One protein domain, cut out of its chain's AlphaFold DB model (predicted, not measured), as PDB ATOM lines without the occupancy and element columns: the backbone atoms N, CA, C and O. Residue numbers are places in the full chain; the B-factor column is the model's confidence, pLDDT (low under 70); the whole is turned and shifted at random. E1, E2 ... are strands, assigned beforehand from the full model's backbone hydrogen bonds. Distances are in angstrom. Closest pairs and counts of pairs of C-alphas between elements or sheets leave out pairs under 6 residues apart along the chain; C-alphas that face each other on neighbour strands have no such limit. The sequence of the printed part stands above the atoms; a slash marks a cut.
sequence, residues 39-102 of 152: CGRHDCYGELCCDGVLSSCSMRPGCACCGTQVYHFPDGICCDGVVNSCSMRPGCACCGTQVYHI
ATOM      1  N   CYS A  39     159.836 192.880 124.115       88.12
ATOM      2  CA  CYS A  39     159.398 194.204 124.565       88.12
ATOM      3  C   CYS A  39     159.551 194.434 126.082       88.12
ATOM      4  O   CYS A  39     159.230 195.514 126.583       88.12
ATOM      5  N   GLY A  40     160.025 193.440 126.835       88.31
ATOM      6  CA  GLY A  40     160.086 193.480 128.290       88.31
ATOM      7  C   GLY A  40     158.734 193.187 128.941       88.31
ATOM      8  O   GLY A  40     157.908 192.467 128.391       88.31
ATOM      9  N   ARG A  41     158.539 193.707 130.156       88.75
ATOM     10  CA  ARG A  41     157.386 193.417 131.017       88.75
ATOM     11  C   ARG A  41     156.234 194.391 130.747       88.75
ATOM     12  O   ARG A  41     156.409 195.583 130.978       88.75
ATOM     13  N   HIS A  42     155.064 193.892 130.346       84.25
ATOM     14  CA  HIS A  42     153.925 194.722 129.916       84.25
ATOM     15  C   HIS A  42     152.552 194.120 130.284       84.25
ATOM     16  O   HIS A  42     152.446 192.925 130.585       84.25
ATOM     17  N   ASP A  43     151.511 194.956 130.327       82.75
ATOM     18  CA  ASP A  43     150.133 194.568 130.658       82.75
ATOM     19  C   ASP A  43     149.423 193.937 129.456       82.75
ATOM     20  O   ASP A  43     149.268 194.564 128.412       82.75
ATOM     21  N   CYS A  44     148.906 192.718 129.605       77.31
ATOM     22  CA  CYS A  44     148.304 192.024 128.463       77.31
ATOM     23  C   CYS A  44     146.874 192.491 128.125       77.31
ATOM     24  O   CYS A  44     146.274 191.971 127.181       77.31
ATOM     25  N   TYR A  45     146.279 193.389 128.918       77.50
ATOM     26  CA  TYR A  45     144.962 193.955 128.613       77.50
ATOM     27  C   TYR A  45     145.073 195.191 127.729       77.50
ATOM     28  O   TYR A  45     144.250 195.369 126.836       77.50
ATOM     29  N   GLY A  46     146.050 196.054 128.002       83.69
ATOM     30  CA  GLY A  46     146.228 197.317 127.294       83.69
ATOM     31  C   GLY A  46     147.401 197.353 126.323       83.69
ATOM     32  O   GLY A  46     147.572 198.363 125.647       83.69
ATOM     33  N   GLU A  47     148.235 196.318 126.252       87.88
ATOM     34  CA  GLU A  47     149.482 196.361 125.487       87.88
ATOM     35  C   GLU A  47     149.701 195.065 124.701       87.88
ATOM     36  O   GLU A  47     149.326 193.974 125.129       87.88
ATOM     37  N   LEU A  48     150.324 195.197 123.531       88.19
ATOM     38  CA  LEU A  48     150.697 194.089 122.661       88.19
ATOM     39  C   LEU A  48     152.096 194.345 122.092       88.19
ATOM     40  O   LEU A  48     152.374 195.440 121.602       88.19
ATOM     41  N   CYS A  49     152.979 193.351 122.183       90.25
ATOM     42  CA  CYS A  49     154.307 193.392 121.575       90.25
ATOM     43  C   CYS A  49     154.218 192.821 120.156       90.25
ATOM     44  O   CYS A  49     153.828 191.666 119.984       90.25
ATOM     45  N   CYS A  50     154.552 193.631 119.155       91.25
ATOM     46  CA  CYS A  50     154.500 193.255 117.747       91.25
ATOM     47  C   CYS A  50     155.866 193.498 117.101       91.25
ATOM     48  O   CYS A  50     156.277 194.653 116.988       91.25
ATOM     49  N   ASP A  51     156.564 192.435 116.695       91.62
ATOM     50  CA  ASP A  51     157.907 192.487 116.089       91.62
ATOM     51  C   ASP A  51     158.868 193.437 116.836       91.62
ATOM     52  O   ASP A  51     159.448 194.364 116.264       91.62
ATOM     53  N   GLY A  52     158.983 193.258 118.152       88.81
ATOM     54  CA  GLY A  52     159.842 194.068 119.018       88.81
ATOM     55  C   GLY A  52     159.297 195.449 119.381       88.81
ATOM     56  O   GLY A  52     159.965 196.195 120.100       88.81
ATOM     57  N   VAL A  53     158.098 195.812 118.918       91.69
ATOM     58  CA  VAL A  53     157.477 197.115 119.183       91.69
ATOM     59  C   VAL A  53     156.300 196.960 120.137       91.69
ATOM     60  O   VAL A  53     155.262 196.390 119.795       91.69
ATOM     61  N   LEU A  54     156.442 197.519 121.341       91.62
ATOM     62  CA  LEU A  54     155.356 197.592 122.312       91.62
ATOM     63  C   LEU A  54     154.334 198.639 121.866       91.62
ATOM     64  O   LEU A  54     154.661 199.818 121.718       91.62
ATOM     65  N   SER A  55     153.093 198.211 121.674       90.06
ATOM     66  CA  SER A  55     152.002 199.052 121.194       90.06
ATOM     67  C   SER A  55     150.802 198.983 122.128       90.06
ATOM     68  O   SER A  55     150.486 197.933 122.686       90.06
ATOM     69  N   SER A  56     150.090 200.102 122.269       88.62
ATOM     70  CA  SER A  56     148.852 200.146 123.044       88.62
ATOM     71  C   SER A  56     147.716 199.448 122.293       88.62
ATOM     72  O   SER A  56     147.376 199.813 121.165       88.62
ATOM     73  N   CYS A  57     147.089 198.496 122.957       82.69
ATOM     74  CA  CYS A  57     145.866 197.822 122.574       82.69
ATOM     75  C   CYS A  57     144.703 198.391 123.409       82.69
ATOM     76  O   CYS A  57     144.874 198.779 124.563       82.69
ATOM     77  N   SER A  58     143.494 198.485 122.845       76.19
ATOM     78  CA  SER A  58     142.343 198.862 123.677       76.19
ATOM     79  C   SER A  58     142.075 197.733 124.680       76.19
ATOM     80  O   SER A  58     142.293 196.578 124.342       76.19
ATOM     81  N   MET A  59     141.574 198.024 125.890       75.25
ATOM     82  CA  MET A  59     141.272 197.004 126.925       75.25
ATOM     83  C   MET A  59     140.131 196.034 126.548       75.25
ATOM     84  O   MET A  59     139.463 195.457 127.408       75.25
ATOM     85  N   ARG A  60     139.838 195.900 125.255       77.38
ATOM     86  CA  ARG A  60     138.843 195.008 124.686       77.38
ATOM     87  C   ARG A  60     139.563 193.873 123.952       77.38
ATOM     88  O   ARG A  60     140.596 194.105 123.329       77.38
ATOM     89  N   PRO A  61     139.016 192.649 123.998       76.81
ATOM     90  CA  PRO A  61     139.560 191.541 123.227       76.81
ATOM     91  C   PRO A  61     139.483 191.850 121.727       76.81
ATOM     92  O   PRO A  61     138.540 192.503 121.284       76.81
ATOM     93  N   GLY A  62     140.440 191.333 120.955       82.00
ATOM     94  CA  GLY A  62     140.450 191.474 119.495       82.00
ATOM     95  C   GLY A  62     141.701 192.121 118.908       82.00
ATOM     96  O   GLY A  62     141.788 192.219 117.690       82.00
ATOM     97  N   CYS A  63     142.684 192.522 119.718       87.56
ATOM     98  CA  CYS A  63     143.965 192.979 119.182       87.56
ATOM     99  C   CYS A  63     144.748 191.866 118.493       87.56
ATOM    100  O   CYS A  63     144.850 190.749 119.003       87.56
ATOM    101  N   ALA A  64     145.361 192.222 117.372       89.31
ATOM    102  CA  ALA A  64     146.296 191.389 116.640       89.31
ATOM    103  C   ALA A  64     147.428 192.245 116.054       89.31
ATOM    104  O   ALA A  64     147.277 193.455 115.864       89.31
ATOM    105  N   CYS A  65     148.559 191.601 115.770       91.62
ATOM    106  CA  CYS A  65     149.708 192.223 115.121       91.62
ATOM    107  C   CYS A  65     149.659 192.029 113.602       91.62
ATOM    108  O   CYS A  65     149.241 190.983 113.102       91.62
ATOM    109  N   CYS A  66     150.152 193.026 112.879       93.81
ATOM    110  CA  CYS A  66     150.451 192.990 111.458       93.81
ATOM    111  C   CYS A  66     151.820 193.639 111.251       93.81
ATOM    112  O   CYS A  66     151.942 194.867 111.204       93.81
ATOM    113  N   GLY A  67     152.868 192.817 111.238       91.38
ATOM    114  CA  GLY A  67     154.223 193.316 111.447       91.38
ATOM    115  C   GLY A  67     154.323 194.021 112.803       91.38
ATOM    116  O   GLY A  67     153.782 193.539 113.793       91.38
ATOM    117  N   THR A  68     154.876 195.235 112.821       91.31
ATOM    118  CA  THR A  68     154.964 196.094 114.017       91.31
ATOM    119  C   THR A  68     153.665 196.838 114.367       91.31
ATOM    120  O   THR A  68     153.640 197.590 115.339       91.31
ATOM    121  N   GLN A  69     152.600 196.723 113.562       91.12
ATOM    122  CA  GLN A  69     151.355 197.479 113.756       91.12
ATOM    123  C   GLN A  69     150.297 196.654 114.489       91.12
ATOM    124  O   GLN A  69     150.055 195.498 114.147       91.12
ATOM    125  N   VAL A  70     149.603 197.273 115.446       91.06
ATOM    126  CA  VAL A  70     148.428 196.683 116.102       91.06
ATOM    127  C   VAL A  70     147.159 197.089 115.366       91.06
ATOM    128  O   VAL A  70     146.964 198.258 115.037       91.06
ATOM    129  N   TYR A  71     146.260 196.131 115.170       89.06
ATOM    130  CA  TYR A  71     144.903 196.374 114.694       89.06
ATOM    131  C   TYR A  71     143.887 195.597 115.536       89.06
ATOM    132  O   TYR A  71     144.246 194.680 116.274       89.06
ATOM    133  N   HIS A  72     142.613 195.973 115.427       88.00
ATOM    134  CA  HIS A  72     141.507 195.301 116.110       88.00
ATOM    135  C   HIS A  72     140.693 194.473 115.128       88.00
ATOM    136  O   HIS A  72     140.257 194.973 114.097       88.00
ATOM    137  N   PHE A  73     140.442 193.216 115.461       82.31
ATOM    138  CA  PHE A  73     139.411 192.410 114.825       82.31
ATOM    139  C   PHE A  73     138.072 192.637 115.553       82.31
ATOM    140  O   PHE A  73     138.050 192.601 116.786       82.31
ATOM    141  N   PRO A  74     136.942 192.829 114.844       82.50
ATOM    142  CA  PRO A  74     136.746 192.660 113.399       82.50
ATOM    143  C   PRO A  74     136.915 193.936 112.553       82.50
ATOM    144  O   PRO A  74     136.575 193.913 111.373       82.50
ATOM    145  N   ASP A  75     137.418 195.034 113.123       84.50
ATOM    146  CA  ASP A  75     137.556 196.330 112.432       84.50
ATOM    147  C   ASP A  75     138.588 196.297 111.292       84.50
ATOM    148  O   ASP A  75     138.502 197.056 110.322       84.50
ATOM    149  N   GLY A  76     139.576 195.411 111.396       88.81
ATOM    150  CA  GLY A  76     140.648 195.260 110.427       88.81
ATOM    151  C   GLY A  76     141.108 193.823 110.225       88.81
ATOM    152  O   GLY A  76     140.730 192.897 110.946       88.81
ATOM    153  N   ILE A  77     141.942 193.655 109.205       91.25
ATOM    154  CA  ILE A  77     142.600 192.407 108.817       91.25
ATOM    155  C   ILE A  77     144.009 192.726 108.304       91.25
ATOM    156  O   ILE A  77     144.225 193.758 107.670       91.25
ATOM    157  N   CYS A  78     144.969 191.846 108.580       93.88
ATOM    158  CA  CYS A  78     146.321 191.938 108.038       93.88
ATOM    159  C   CYS A  78     146.426 191.127 106.742       93.88
ATOM    160  O   CYS A  78     146.211 189.915 106.762       93.88
ATOM    161  N   CYS A  79     146.781 191.784 105.639       94.19
ATOM    162  CA  CYS A  79     146.999 191.156 104.339       94.19
ATOM    163  C   CYS A  79     148.421 191.462 103.867       94.19
ATOM    164  O   CYS A  79     148.748 192.627 103.644       94.19
ATOM    165  N   ASP A  80     149.273 190.439 103.767       93.31
ATOM    166  CA  ASP A  80     150.690 190.556 103.381       93.31
ATOM    167  C   ASP A  80     151.444 191.686 104.110       93.31
ATOM    168  O   ASP A  80     152.171 192.479 103.515       93.31
ATOM    169  N   GLY A  81     151.244 191.783 105.429       91.00
ATOM    170  CA  GLY A  81     151.895 192.789 106.275       91.00
ATOM    171  C   GLY A  81     151.259 194.184 106.228       91.00
ATOM    172  O   GLY A  81     151.766 195.102 106.871       91.00
ATOM    173  N   VAL A  82     150.144 194.356 105.512       91.88
ATOM    174  CA  VAL A  82     149.384 195.610 105.456       91.88
ATOM    175  C   VAL A  82     148.076 195.470 106.232       91.88
ATOM    176  O   VAL A  82     147.240 194.614 105.928       91.88
ATOM    177  N   VAL A  83     147.876 196.339 107.226       92.81
ATOM    178  CA  VAL A  83     146.593 196.460 107.925       92.81
ATOM    179  C   VAL A  83     145.587 197.128 106.999       92.81
ATOM    180  O   VAL A  83     145.806 198.234 106.511       92.81
ATOM    181  N   ASN A  84     144.457 196.468 106.802       91.62
ATOM    182  CA  ASN A  84     143.349 196.964 106.009       91.62
ATOM    183  C   ASN A  84     142.071 196.992 106.850       91.62
ATOM    184  O   ASN A  84     141.869 196.143 107.718       91.62
ATOM    185  N   SER A  85     141.182 197.943 106.565       89.88
ATOM    186  CA  SER A  85     139.860 197.998 107.188       89.88
ATOM    187  C   SER A  85     138.966 196.874 106.668       89.88
ATOM    188  O   SER A  85     138.830 196.695 105.455       89.88
ATOM    189  N   CYS A  86     138.297 196.174 107.573       82.56
ATOM    190  CA  CYS A  86     137.219 195.249 107.260       82.56
ATOM    191  C   CYS A  86     135.920 195.896 107.750       82.56
ATOM    192  O   CYS A  86     135.815 196.253 108.917       82.56
ATOM    193  N   SER A  87     134.939 196.094 106.863       72.62
ATOM    194  CA  SER A  87     133.735 196.928 107.078       72.62
ATOM    195  C   SER A  87     132.734 196.400 108.131       72.62
ATOM    196  O   SER A  87     131.524 196.566 107.971       72.62
ATOM    197  N   MET A  88     133.197 195.684 109.163       66.81
ATOM    198  CA  MET A  88     132.430 194.947 110.179       66.81
ATOM    199  C   MET A  88     131.398 193.955 109.615       66.81
ATOM    200  O   MET A  88     130.552 193.437 110.344       66.81
ATOM    201  N   ARG A  89     131.460 193.666 108.313       75.38
ATOM    202  CA  ARG A  89     130.652 192.641 107.657       75.38
ATOM    203  C   ARG A  89     131.454 191.342 107.602       75.38
ATOM    204  O   ARG A  89     132.628 191.384 107.230       75.38
ATOM    205  N   PRO A  90     130.847 190.193 107.944       78.62
ATOM    206  CA  PRO A  90     131.532 188.912 107.874       78.62
ATOM    207  C   PRO A  90     131.992 188.617 106.442       78.62
ATOM    208  O   PRO A  90     131.353 189.019 105.469       78.62
ATOM    209  N   GLY A  91     133.097 187.880 106.322       85.88
ATOM    210  CA  GLY A  91     133.613 187.422 105.033       85.88
ATOM    211  C   GLY A  91     134.643 188.338 104.376       85.88
ATOM    212  O   GLY A  91     134.777 188.282 103.162       85.88
ATOM    213  N   CYS A  92     135.366 189.171 105.130       89.38
ATOM    214  CA  CYS A  92     136.602 189.778 104.626       89.38
ATOM    215  C   CYS A  92     137.666 188.699 104.386       89.38
ATOM    216  O   CYS A  92     137.866 187.824 105.230       89.38
ATOM    217  N   ALA A  93     138.357 188.788 103.257       91.25
ATOM    218  CA  ALA A  93     139.469 187.926 102.883       91.25
ATOM    219  C   ALA A  93     140.565 188.743 102.191       91.25
ATOM    220  O   ALA A  93     140.306 189.826 101.663       91.25
ATOM    221  N   CYS A  94     141.784 188.209 102.191       93.88
ATOM    222  CA  CYS A  94     142.932 188.821 101.532       93.88
ATOM    223  C   CYS A  94     143.125 188.261 100.120       93.88
ATOM    224  O   CYS A  94     142.957 187.064  99.882       93.88
ATOM    225  N   CYS A  95     143.531 189.132  99.205       94.94
ATOM    226  CA  CYS A  95     144.029 188.803  97.879       94.94
ATOM    227  C   CYS A  95     145.322 189.594  97.663       94.94
ATOM    228  O   CYS A  95     145.293 190.778  97.317       94.94
ATOM    229  N   GLY A  96     146.456 188.971  97.986       93.12
ATOM    230  CA  GLY A  96     147.701 189.704  98.207       93.12
ATOM    231  C   GLY A  96     147.543 190.708  99.355       93.12
ATOM    232  O   GLY A  96     146.977 190.382 100.398       93.12
ATOM    233  N   THR A  97     147.930 191.964  99.124       92.25
ATOM    234  CA  THR A  97     147.769 193.072 100.084       92.25
ATOM    235  C   THR A  97     146.356 193.671 100.128       92.25
ATOM    236  O   THR A  97     146.093 194.529 100.972       92.25
ATOM    237  N   GLN A  98     145.454 193.288  99.213       91.25
ATOM    238  CA  GLN A  98     144.109 193.866  99.103       91.25
ATOM    239  C   GLN A  98     143.077 193.053  99.885       91.25
ATOM    240  O   GLN A  98     143.120 191.823  99.900       91.25
ATOM    241  N   VAL A  99     142.097 193.740 100.472       92.31
ATOM    242  CA  VAL A  99     140.927 193.103 101.090       92.31
ATOM    243  C   VAL A  99     139.769 193.064 100.112       92.31
ATOM    244  O   VAL A  99     139.470 194.052  99.443       92.31
ATOM    245  N   TYR A 100     139.070 191.936 100.084       90.38
ATOM    246  CA  TYR A 100     137.790 191.796  99.403       90.38
ATOM    247  C   TYR A 100     136.784 191.063 100.290       90.38
ATOM    248  O   TYR A 100     137.143 190.410 101.272       90.38
ATOM    249  N   HIS A 101     135.506 191.169  99.942       89.62
ATOM    250  CA  HIS A 101     134.438 190.436 100.605       89.62
ATOM    251  C   HIS A 101     134.097 189.179  99.800       89.62
ATOM    252  O   HIS A 101     133.725 189.267  98.632       89.62
ATOM    253  N   ILE A 102     134.194 188.007 100.432       88.94
ATOM    254  CA  ILE A 102     133.892 186.698  99.830       88.94
ATOM    255  C   ILE A 102     132.499 186.658  99.167       88.94
ATOM    256  O   ILE A 102     132.386 186.077  98.091       88.94
TER     257      ILE A 102
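AT A GLANCE: This is residues 39 to 102 of the 152 residues of an uncharacterized protein of Halicephalobus sp. NKZ332 (UniProt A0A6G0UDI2). Four small two-stranded hairpins, E2 with E3, E4 with E5, E6 with E7 and E8 with E9, stand one after another in a row, and the chain winds back and forth along it as a narrow stack. The strand E1 lies at one end of the row, beyond the first hairpin, and E9 belongs to the hairpin at the other end. The printed part has 64 residues, with nine named strands in the order E1 to E9 and no named helix; the class is all strand, and each of the four sheets, E2 - E3, E4 - E5, E6 - E7 and E8 - E9, is antiparallel. The whole is flat, spanning 39 by 21 by 10 A, and only just compact, close to loose, with a radius of gyration of the C-alphas of 12.5 A.

IN THESE COORDINATES: E1 is residues 40 to 43, 10.3 A long from first to last C-alpha, beginning at C-alpha 40 (160.086, 193.480, 128.290). E2 is residues 47 to 50, 9.7 A, and E3 residues 53 to 56, 9.9 A. E4 is residues 63 to 66, 10.1 A, beginning at C-alpha 63 (143.965, 192.979, 119.182), and E5 is residues 69 to 72, 10.4 A. E6 is residues 76 to 79, 9.7 A, and E7 residues 82 to 85, 10.0 A. E8 is residues 92 to 95, 10.1 A, and E9 is residues 98 to 101, 10.4 A, ending at C-alpha 101 (134.438, 190.436, 100.605).

HOW THE PARTS SIT: E1 pairs with no named strand; its closest C-alphas to E2 are those of His 42 and Leu 48, 8.0 A apart, and E1 and E3 are near each other. E2 and E3 form a hairpin, antiparallel at 149 degrees, with N 48 and O 55 2.9 A apart, within hydrogen-bond range. The closest C-alphas of E2 and E4 are those of Cys 50 and Cys 65, 5.6 A apart. E4 and E5 form a hairpin at 142 degrees, with N 66 and O 69 at 2.8 A. The closest C-alphas of E4 and E6 are those of Cys 66 and Cys 78, 5.5 A apart. E6 and E7 form a hairpin at 147 degrees, with N 77 and O 84 at 2.9 A. The closest C-alphas of E6 and E8 are those of Cys 79 and Cys 94, 5.5 A apart. E8 and E9 form a hairpin at 139 degrees, with N 93 and O 100 at 2.8 A. Among the pairs that are apart are E2 and E6, E4 and E8, and E1 and E9.

THE WHOLE: The C-alphas farthest apart are those of Arg 41 and Ile 102, 39.6 A. The printed part has no cut, and no link is long; those from E3 to E4 and from E7 to E8, six residues each, are short and the others tight. The mean pLDDT of the printed part is 87.2, and Met 88 is the one printed residue under 70.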